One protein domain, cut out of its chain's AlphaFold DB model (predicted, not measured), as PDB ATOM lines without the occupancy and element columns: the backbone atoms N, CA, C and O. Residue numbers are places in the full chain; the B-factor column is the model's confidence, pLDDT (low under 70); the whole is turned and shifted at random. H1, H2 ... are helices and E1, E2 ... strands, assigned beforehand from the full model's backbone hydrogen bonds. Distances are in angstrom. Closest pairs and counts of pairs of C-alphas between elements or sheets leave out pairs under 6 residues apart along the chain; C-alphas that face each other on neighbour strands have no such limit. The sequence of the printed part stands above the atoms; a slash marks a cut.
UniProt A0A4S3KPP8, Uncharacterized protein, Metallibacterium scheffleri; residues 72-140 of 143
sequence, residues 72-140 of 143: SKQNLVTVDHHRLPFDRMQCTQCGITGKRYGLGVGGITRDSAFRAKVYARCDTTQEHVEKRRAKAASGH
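AT A GLANCE: This is residues 72 to 140 of the 143 residues of an uncharacterized protein of Metallibacterium scheffleri (UniProt A0A4S3KPP8). A small three-stranded sheet, with residues 72 to 73 pairing along E1, forms one end, and one helix, H1, makes the other, residues 130 to 140 sticking out free. The printed part has 69 residues, under half in named elements: E1, E2, E3, H1, mixed class. The sheet, E1 E2 E3, is an antiparallel meander, each strand pairing with the one before. The whole is loose, radius of gyration of the C-alphas 14.6 A, spanning 45 by 22 by 19 A.

IN THESE COORDINATES: After residues 72 to 85, find C-alpha 86 at (86.763, 87.893, -2.113); there E1, residues 86 to 91, starts its 15.9 A. Next come E2, residues 97 to 101, 13.5 A, and E3, residues 108 to 110, 6.3 A. H1, residues 122 to 138, runs 24.3 A to C-alpha 138 at (79.651, 50.615, 8.078).

HOW THE PARTS SIT: Hairpin E1 and E2 has N 89 and O 98 at 2.8 A, directions at 146 degrees; hairpin E2 and E3 has N 99 and O 109 at 2.8 A, at 140 degrees. H1 is not on the sheet, and is only just apart from E1, closest 8.2 A. In H1 every O i to N i+4 pair is within hydrogen-bond range.

THE WHOLE: The farthest C-alphas, Leu 103 and His 140, are 46.0 A apart. The printed part has no cut; the link E3 to H1 is long. Look for pLDDT under 70 at residues 82 to 83, 103 to 106 and 139 to 140.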
ATOM      1  N   SER A  72      75.372  81.259   0.302       94.31
ATOM      2  CA  SER A  72      75.267  82.311   1.312       94.31
ATOM      3  C   SER A  72      76.648  82.839   1.700       94.31
ATOM      4  O   SER A  72      77.593  82.059   1.864       94.31
ATOM      5  N   LYS A  73      76.764  84.165   1.845       94.25
ATOM      6  CA  LYS A  73      77.988  84.840   2.296       94.25
ATOM      7  C   LYS A  73      78.223  84.527   3.776       94.25
ATOM      8  O   LYS A  73      77.309  84.650   4.580       94.25
ATOM      9  N   GLN A  74      79.442  84.127   4.121       96.00
ATOM     10  CA  GLN A  74      79.819  83.710   5.478       96.00
ATOM     11  C   GLN A  74      80.584  84.788   6.253       96.00
ATOM     12  O   GLN A  74      80.680  84.737   7.473       96.00
ATOM     13  N   ASN A  75      81.164  85.757   5.553       92.38
ATOM     14  CA  ASN A  75      81.895  86.878   6.132       92.38
ATOM     15  C   ASN A  75      81.023  88.143   6.137       92.38
ATOM     16  O   ASN A  75      80.263  88.366   5.203       92.38
ATOM     17  N   LEU A  76      81.155  88.999   7.153       90.50
ATOM     18  CA  LEU A  76      80.464  90.296   7.171       90.50
ATOM     19  C   LEU A  76      81.097  91.262   6.155       90.50
ATOM     20  O   LEU A  76      80.426  91.818   5.288       90.50
ATOM     21  N   VAL A  77      82.424  91.386   6.220       87.88
ATOM     22  CA  VAL A  77      83.235  92.258   5.362       87.88
ATOM     23  C   VAL A  77      84.015  91.442   4.342       87.88
ATOM     24  O   VAL A  77      84.465  90.338   4.655       87.88
ATOM     25  N   THR A  78      84.162  91.963   3.123       86.75
ATOM     26  CA  THR A  78      84.950  91.334   2.053       86.75
ATOM     27  C   THR A  78      86.387  91.112   2.519       86.75
ATOM     28  O   THR A  78      87.001  92.008   3.090       86.75
ATOM     29  N   VAL A  79      86.912  89.905   2.305       88.50
ATOM     30  CA  VAL A  79      88.274  89.551   2.711       88.50
ATOM     31  C   VAL A  79      89.240  90.069   1.657       88.50
ATOM     32  O   VAL A  79      89.136  89.685   0.492       88.50
ATOM     33  N   ASP A  80      90.191  90.904   2.064       82.25
ATOM     34  CA  ASP A  80      91.322  91.287   1.222       82.25
ATOM     35  C   ASP A  80      92.474  90.294   1.426       82.25
ATOM     36  O   ASP A  80      92.985  90.115   2.533       82.25
ATOM     37  N   HIS A  81      92.850  89.588   0.361       75.56
ATOM     38  CA  HIS A  81      93.958  88.642   0.378       75.56
ATOM     39  C   HIS A  81      94.735  88.741  -0.930       75.56
ATOM     40  O   HIS A  81      94.204  88.451  -2.002       75.56
ATOM     41  N   HIS A  82      96.002  89.150  -0.836       68.25
ATOM     42  CA  HIS A  82      96.933  89.244  -1.963       68.25
ATOM     43  C   HIS A  82      96.334  89.907  -3.220       68.25
ATOM     44  O   HIS A  82      96.487  89.400  -4.329       68.25
ATOM     45  N   ARG A  83      95.699  91.076  -3.043       69.25
ATOM     46  CA  ARG A  83      95.200  91.969  -4.111       69.25
ATOM     47  C   ARG A  83      93.951  91.501  -4.864       69.25
ATOM     48  O   ARG A  83      93.540  92.185  -5.798       69.25
ATOM     49  N   LEU A  84      93.325  90.389  -4.473       78.94
ATOM     50  CA  LEU A  84      92.031  89.978  -5.024       78.94
ATOM     51  C   LEU A  84      90.996  89.849  -3.899       78.94
ATOM     52  O   LEU A  84      90.951  88.813  -3.228       78.94
ATOM     53  N   PRO A  85      90.154  90.877  -3.686       87.12
ATOM     54  CA  PRO A  85      89.133  90.832  -2.654       87.12
ATOM     55  C   PRO A  85      88.102  89.749  -2.973       87.12
ATOM     56  O   PRO A  85      87.631  89.623  -4.112       87.12
ATOM     57  N   PHE A  86      87.737  88.965  -1.959       90.75
ATOM     58  CA  PHE A  86      86.763  87.893  -2.113       90.75
ATOM     59  C   PHE A  86      85.815  87.758  -0.925       90.75
ATOM     60  O   PHE A  86      86.136  88.066   0.223       90.75
ATOM     61  N   ASP A  87      84.635  87.225  -1.215       92.12
ATOM     62  CA  ASP A  87      83.679  86.782  -0.210       92.12
ATOM     63  C   ASP A  87      83.763  85.272  -0.019       92.12
ATOM     64  O   ASP A  87      83.838  84.510  -0.989       92.12
ATOM     65  N   ARG A  88      83.723  84.836   1.242       94.38
ATOM     66  CA  ARG A  88      83.587  83.425   1.604       94.38
ATOM     67  C   ARG A  88      82.130  83.032   1.422       94.38
ATOM     68  O   ARG A  88      81.243  83.633   2.021       94.38
ATOM     69  N   MET A  89      81.896  82.009   0.616       95.44
ATOM     70  CA  MET A  89      80.566  81.509   0.299       95.44
ATOM     71  C   MET A  89      80.421  80.076   0.806       95.44
ATOM     72  O   MET A  89      81.353  79.278   0.694       95.44
ATOM     73  N   GLN A  90      79.241  79.729   1.308       96.81
ATOM     74  CA  GLN A  90      78.871  78.353   1.632       96.81
ATOM     75  C   GLN A  90      77.501  78.030   1.046       96.81
ATOM     76  O   GLN A  90      76.586  78.850   1.109       96.81
ATOM     77  N   CYS A  91      77.358  76.847   0.455       95.06
ATOM     78  CA  CYS A  91      76.062  76.365   0.007       95.06
ATOM     79  C   CYS A  91      75.212  75.979   1.225       95.06
ATOM     80  O   CYS A  91      75.593  75.088   1.981       95.06
ATOM     81  N   THR A  92      74.045  76.599   1.394       92.44
ATOM     82  CA  THR A  92      73.136  76.339   2.526       92.44
ATOM     83  C   THR A  92      72.480  74.960   2.475       92.44
ATOM     84  O   THR A  92      71.897  74.520   3.458       92.44
ATOM     85  N   GLN A  93      72.578  74.268   1.338       89.75
ATOM     86  CA  GLN A  93      71.919  72.984   1.091       89.75
ATOM     87  C   GLN A  93      72.863  71.789   1.274       89.75
ATOM     88  O   GLN A  93      72.472  70.769   1.837       89.75
ATOM     89  N   CYS A  94      74.108  71.881   0.792       91.00
ATOM     90  CA  CYS A  94      75.077  70.776   0.853       91.00
ATOM     91  C   CYS A  94      76.360  71.099   1.630       91.00
ATOM     92  O   CYS A  94      77.207  70.224   1.799       91.00
ATOM     93  N   GLY A  95      76.520  72.336   2.106       93.44
ATOM     94  CA  GLY A  95      77.601  72.733   3.005       93.44
ATOM     95  C   GLY A  95      78.967  72.966   2.357       93.44
ATOM     96  O   GLY A  95      79.885  73.385   3.062       93.44
ATOM     97  N   ILE A  96      79.129  72.738   1.046       95.62
ATOM     98  CA  ILE A  96      80.408  73.002   0.368       95.62
ATOM     99  C   ILE A  96      80.728  74.494   0.355       95.62
ATOM    100  O   ILE A  96      79.828  75.338   0.373       95.62
ATOM    101  N   THR A  97      82.014  74.815   0.270       97.19
ATOM    102  CA  THR A  97      82.504  76.191   0.318       97.19
ATOM    103  C   THR A  97      83.088  76.648  -1.016       97.19
ATOM    104  O   THR A  97      83.494  75.856  -1.877       97.19
ATOM    105  N   GLY A  98      83.104  77.961  -1.201       94.56
ATOM    106  CA  GLY A  98      83.686  78.615  -2.359       94.56
ATOM    107  C   GLY A  98      83.998  80.078  -2.090       94.56
ATOM    108  O   GLY A  98      83.749  80.611  -1.007       94.56
ATOM    109  N   LYS A  99      84.543  80.738  -3.106       93.06
ATOM    110  CA  LYS A  99      84.916  82.148  -3.086       93.06
ATOM    111  C   LYS A  99      84.230  82.884  -4.226       93.06
ATOM    112  O   LYS A  99      84.219  82.403  -5.361       93.06
ATOM    113  N   ARG A 100      83.677  84.057  -3.929       91.69
ATOM    114  CA  ARG A 100      83.199  85.007  -4.938       91.69
ATOM    115  C   ARG A 100      84.203  86.142  -5.044       91.69
ATOM    116  O   ARG A 100      84.441  86.821  -4.052       91.69
ATOM    117  N   TYR A 101      84.768  86.339  -6.227       88.69
ATOM    118  CA  TYR A 101      85.721  87.414  -6.490       88.69
ATOM    119  C   TYR A 101      84.998  88.598  -7.138       88.69
ATOM    120  O   TYR A 101      84.314  88.426  -8.148       88.69
ATOM    121  N   GLY A 102      85.151  89.788  -6.552       76.00
ATOM    122  CA  GLY A 102      84.536  91.024  -7.045       76.00
ATOM    123  C   GLY A 102      83.001  91.081  -6.962       76.00
ATOM    124  O   GLY A 102      82.336  90.228  -6.369       76.00
ATOM    125  N   LEU A 103      82.438  92.128  -7.570       66.38
ATOM    126  CA  LEU A 103      81.003  92.394  -7.653       66.38
ATOM    127  C   LEU A 103      80.510  92.065  -9.075       66.38
ATOM    128  O   LEU A 103      80.584  92.901  -9.965       66.38
ATOM    129  N   GLY A 104      80.006  90.848  -9.309       57.41
ATOM    130  CA  GLY A 104      78.916  90.689 -10.284       57.41
ATOM    131  C   GLY A 104      79.114  89.926 -11.599       57.41
ATOM    132  O   GLY A 104      78.149  89.897 -12.350       57.41
ATOM    133  N   VAL A 105      80.242  89.264 -11.913       55.06
ATOM    134  CA  VAL A 105      80.337  88.572 -13.236       55.06
ATOM    135  C   VAL A 105      80.958  87.166 -13.220       55.06
ATOM    136  O   VAL A 105      80.586  86.324 -14.028       55.06
ATOM    137  N   GLY A 106      81.849  86.850 -12.273       63.53
ATOM    138  CA  GLY A 106      82.622  85.591 -12.291       63.53
ATOM    139  C   GLY A 106      81.961  84.362 -11.651       63.53
ATOM    140  O   GLY A 106      82.571  83.296 -11.610       63.53
ATOM    141  N   GLY A 107      80.743  84.489 -11.116       84.25
ATOM    142  CA  GLY A 107      80.117  83.424 -10.328       84.25
ATOM    143  C   GLY A 107      80.902  83.082  -9.050       84.25
ATOM    144  O   GLY A 107      81.667  83.894  -8.528       84.25
ATOM    145  N   ILE A 108      80.671  81.884  -8.507       91.06
ATOM    146  CA  ILE A 108      81.343  81.390  -7.296       91.06
ATOM    147  C   ILE A 108      82.289  80.257  -7.673       91.06
ATOM    148  O   ILE A 108      81.871  79.229  -8.209       91.06
ATOM    149  N   THR A 109      83.561  80.428  -7.333       92.56
ATOM    150  CA  THR A 109      84.602  79.420  -7.524       92.56
ATOM    151  C   THR A 109      84.645  78.509  -6.305       92.56
ATOM    152  O   THR A 109      84.957  78.957  -5.205       92.56
ATOM    153  N   ARG A 110      84.338  77.221  -6.483       94.44
ATOM    154  CA  ARG A 110      84.423  76.209  -5.413       94.44
ATOM    155  C   ARG A 110      85.851  76.099  -4.875       94.44
ATOM    156  O   ARG A 110      86.811  76.171  -5.646       94.44
ATOM    157  N   ASP A 111      85.986  75.891  -3.567       94.69
ATOM    158  CA  ASP A 111      87.296  75.687  -2.946       94.69
ATOM    159  C   ASP A 111      87.990  74.429  -3.488       94.69
ATOM    160  O   ASP A 111      87.352  73.525  -4.032       94.69
ATOM    161  N   SER A 112      89.317  74.358  -3.339       93.62
ATOM    162  CA  SER A 112      90.142  73.259  -3.867       93.62
ATOM    163  C   SER A 112      89.648  71.878  -3.428       93.62
ATOM    164  O   SER A 112      89.610  70.961  -4.248       93.62
ATOM    165  N   ALA A 113      89.183  71.758  -2.181       94.06
ATOM    166  CA  ALA A 113      88.590  70.543  -1.623       94.06
ATOM    167  C   ALA A 113      87.325  70.065  -2.368       94.06
ATOM    168  O   ALA A 113      87.009  68.877  -2.350       94.06
ATOM    169  N   PHE A 114      86.625  70.966  -3.067       95.50
ATOM    170  CA  PHE A 114      85.354  70.715  -3.757       95.50
ATOM    171  C   PHE A 114      85.461  70.870  -5.286       95.50
ATOM    172  O   PHE A 114      84.465  71.118  -5.972       95.50
ATOM    173  N   ARG A 115      86.667  70.716  -5.852       91.69
ATOM    174  CA  ARG A 115      86.908  70.829  -7.305       91.69
ATOM    175  C   ARG A 115      86.304  69.696  -8.131       91.69
ATOM    176  O   ARG A 115      85.936  69.924  -9.283       91.69
ATOM    177  N   ALA A 116      86.191  68.492  -7.568       94.19
ATOM    178  CA  ALA A 116      85.701  67.326  -8.302       94.19
ATOM    179  C   ALA A 116      84.295  67.553  -8.893       94.19
ATOM    180  O   ALA A 116      83.479  68.305  -8.350       94.19
ATOM    181  N   LYS A 117      83.995  66.882 -10.016       93.06
ATOM    182  CA  LYS A 117      82.725  67.042 -10.753       93.06
ATOM    183  C   LYS A 117      81.497  66.702  -9.904       93.06
ATOM    184  O   LYS A 117      80.463  67.335 -10.061       93.06
ATOM    185  N   VAL A 118      81.639  65.776  -8.956       92.75
ATOM    186  CA  VAL A 118      80.573  65.399  -8.014       92.75
ATOM    187  C   VAL A 118      80.086  66.569  -7.150       92.75
ATOM    188  O   VAL A 118      78.933  66.583  -6.737       92.75
ATOM    189  N   TYR A 119      80.925  67.589  -6.945       94.75
ATOM    190  CA  TYR A 119      80.576  68.795  -6.196       94.75
ATOM    191  C   TYR A 119      80.024  69.931  -7.075       94.75
ATOM    192  O   TYR A 119      79.786  71.036  -6.591       94.75
ATOM    193  N   ALA A 120      79.877  69.715  -8.387       91.31
ATOM    194  CA  ALA A 120      79.441  70.762  -9.314       91.31
ATOM    195  C   ALA A 120      77.957  71.106  -9.148       91.31
ATOM    196  O   ALA A 120      77.578  72.259  -9.336       91.31
ATOM    197  N   ARG A 121      77.146  70.122  -8.754       90.50
ATOM    198  CA  ARG A 121      75.717  70.265  -8.475       90.50
ATOM    199  C   ARG A 121      75.421  69.890  -7.028       90.50
ATOM    200  O   ARG A 121      76.173  69.138  -6.402       90.50
ATOM    201  N   CYS A 122      74.355  70.455  -6.477       89.62
ATOM    202  CA  CYS A 122      74.031  70.260  -5.069       89.62
ATOM    203  C   CYS A 122      73.453  68.857  -4.804       89.62
ATOM    204  O   CYS A 122      73.849  68.218  -3.830       89.62
ATOM    205  N   ASP A 123      72.638  68.327  -5.712       86.88
ATOM    206  CA  ASP A 123      72.108  66.959  -5.671       86.88
ATOM    207  C   ASP A 123      73.210  65.888  -5.630       86.88
ATOM    208  O   ASP A 123      73.276  65.093  -4.688       86.88
ATOM    209  N   THR A 124      74.148  65.932  -6.580       90.19
ATOM    210  CA  THR A 124      75.264  64.980  -6.660       90.19
ATOM    211  C   THR A 124      76.197  65.094  -5.458       90.19
ATOM    212  O   THR A 124      76.765  64.097  -5.009       90.19
ATOM    213  N   THR A 125      76.338  66.302  -4.905       93.38
ATOM    214  CA  THR A 125      77.114  66.524  -3.681       93.38
ATOM    215  C   THR A 125      76.481  65.804  -2.500       93.38
ATOM    216  O   THR A 125      77.171  65.080  -1.785       93.38
ATOM    217  N   GLN A 126      75.178  66.004  -2.288       88.94
ATOM    218  CA  GLN A 126      74.459  65.401  -1.170       88.94
ATOM    219  C   GLN A 126      74.522  63.872  -1.248       88.94
ATOM    220  O   GLN A 126      74.858  63.233  -0.255       88.94
ATOM    221  N   GLU A 127      74.328  63.290  -2.437       89.12
ATOM    222  CA  GLU A 127      74.452  61.838  -2.628       89.12
ATOM    223  C   GLU A 127      75.852  61.325  -2.282       89.12
ATOM    224  O   GLU A 127      76.012  60.282  -1.648       89.12
ATOM    225  N   HIS A 128      76.892  62.054  -2.689       91.94
ATOM    226  CA  HIS A 128      78.267  61.674  -2.394       91.94
ATOM    227  C   HIS A 128      78.579  61.740  -0.898       91.94
ATOM    228  O   HIS A 128      79.195  60.820  -0.356       91.94
ATOM    229  N   VAL A 129      78.145  62.808  -0.228       89.56
ATOM    230  CA  VAL A 129      78.336  62.987   1.217       89.56
ATOM    231  C   VAL A 129      77.623  61.881   1.990       89.56
ATOM    232  O   VAL A 129      78.218  61.294   2.891       89.56
ATOM    233  N   GLU A 130      76.391  61.542   1.618       89.81
ATOM    234  CA  GLU A 130      75.634  60.446   2.231       89.81
ATOM    235  C   GLU A 130      76.307  59.093   2.025       89.81
ATOM    236  O   GLU A 130      76.516  58.372   2.997       89.81
ATOM    237  N   LYS A 131      76.737  58.772   0.797       90.06
ATOM    238  CA  LYS A 131      77.476  57.531   0.509       90.06
ATOM    239  C   LYS A 131      78.753  57.428   1.343       90.06
ATOM    240  O   LYS A 131      79.062  56.361   1.872       90.06
ATOM    241  N   ARG A 132      79.492  58.532   1.501       89.62
ATOM    242  CA  ARG A 132      80.693  58.568   2.351       89.62
ATOM    243  C   ARG A 132      80.369  58.395   3.832       89.62
ATOM    244  O   ARG A 132      81.102  57.680   4.506       89.62
ATOM    245  N   ARG A 133      79.293  59.018   4.325       88.94
ATOM    246  CA  ARG A 133      78.825  58.853   5.711       88.94
ATOM    247  C   ARG A 133      78.392  57.416   5.986       88.94
ATOM    248  O   ARG A 133      78.825  56.854   6.981       88.94
ATOM    249  N   ALA A 134      77.621  56.812   5.083       87.69
ATOM    250  CA  ALA A 134      77.209  55.416   5.183       87.69
ATOM    251  C   ALA A 134      78.424  54.480   5.208       87.69
ATOM    252  O   ALA A 134      78.549  53.669   6.114       87.69
ATOM    253  N   LYS A 135      79.387  54.661   4.290       86.75
ATOM    254  CA  LYS A 135      80.626  53.867   4.279       86.75
ATOM    255  C   LYS A 135      81.445  54.027   5.564       86.75
ATOM    256  O   LYS A 135      82.005  53.051   6.044       86.75
ATOM    257  N   ALA A 136      81.521  55.240   6.114       84.25
ATOM    258  CA  ALA A 136      82.210  55.485   7.380       84.25
ATOM    259  C   ALA A 136      81.494  54.818   8.568       84.25
ATOM    260  O   ALA A 136      82.160  54.257   9.430       84.25
ATOM    261  N   ALA A 137      80.157  54.827   8.584       79.81
ATOM    262  CA  ALA A 137      79.357  54.155   9.608       79.81
ATOM    263  C   ALA A 137      79.446  52.620   9.516       79.81
ATOM    264  O   ALA A 137      79.499  51.950  10.540       79.81
ATOM    265  N   SER A 138      79.508  52.061   8.304       75.19
ATOM    266  CA  SER A 138      79.651  50.615   8.078       75.19
ATOM    267  C   SER A 138      81.081  50.095   8.256       75.19
ATOM    268  O   SER A 138      81.272  48.893   8.368       75.19
ATOM    269  N   GLY A 139      82.086  50.976   8.254       60.00
ATOM    270  CA  GLY A 139      83.504  50.623   8.389       60.00
ATOM    271  C   GLY A 139      84.059  50.721   9.812       60.00
ATOM    272  O   GLY A 139      85.272  50.663   9.974       60.00
ATOM    273  N   HIS A 140      83.211  50.916  10.829       50.66
ATOM    274  CA  HIS A 140      83.614  50.976  12.244       50.66
ATOM    275  C   HIS A 140      83.251  49.704  13.028       50.66
ATOM    276  O   HIS A 140      82.990  49.743  14.227       50.66
TER     277      HIS A 140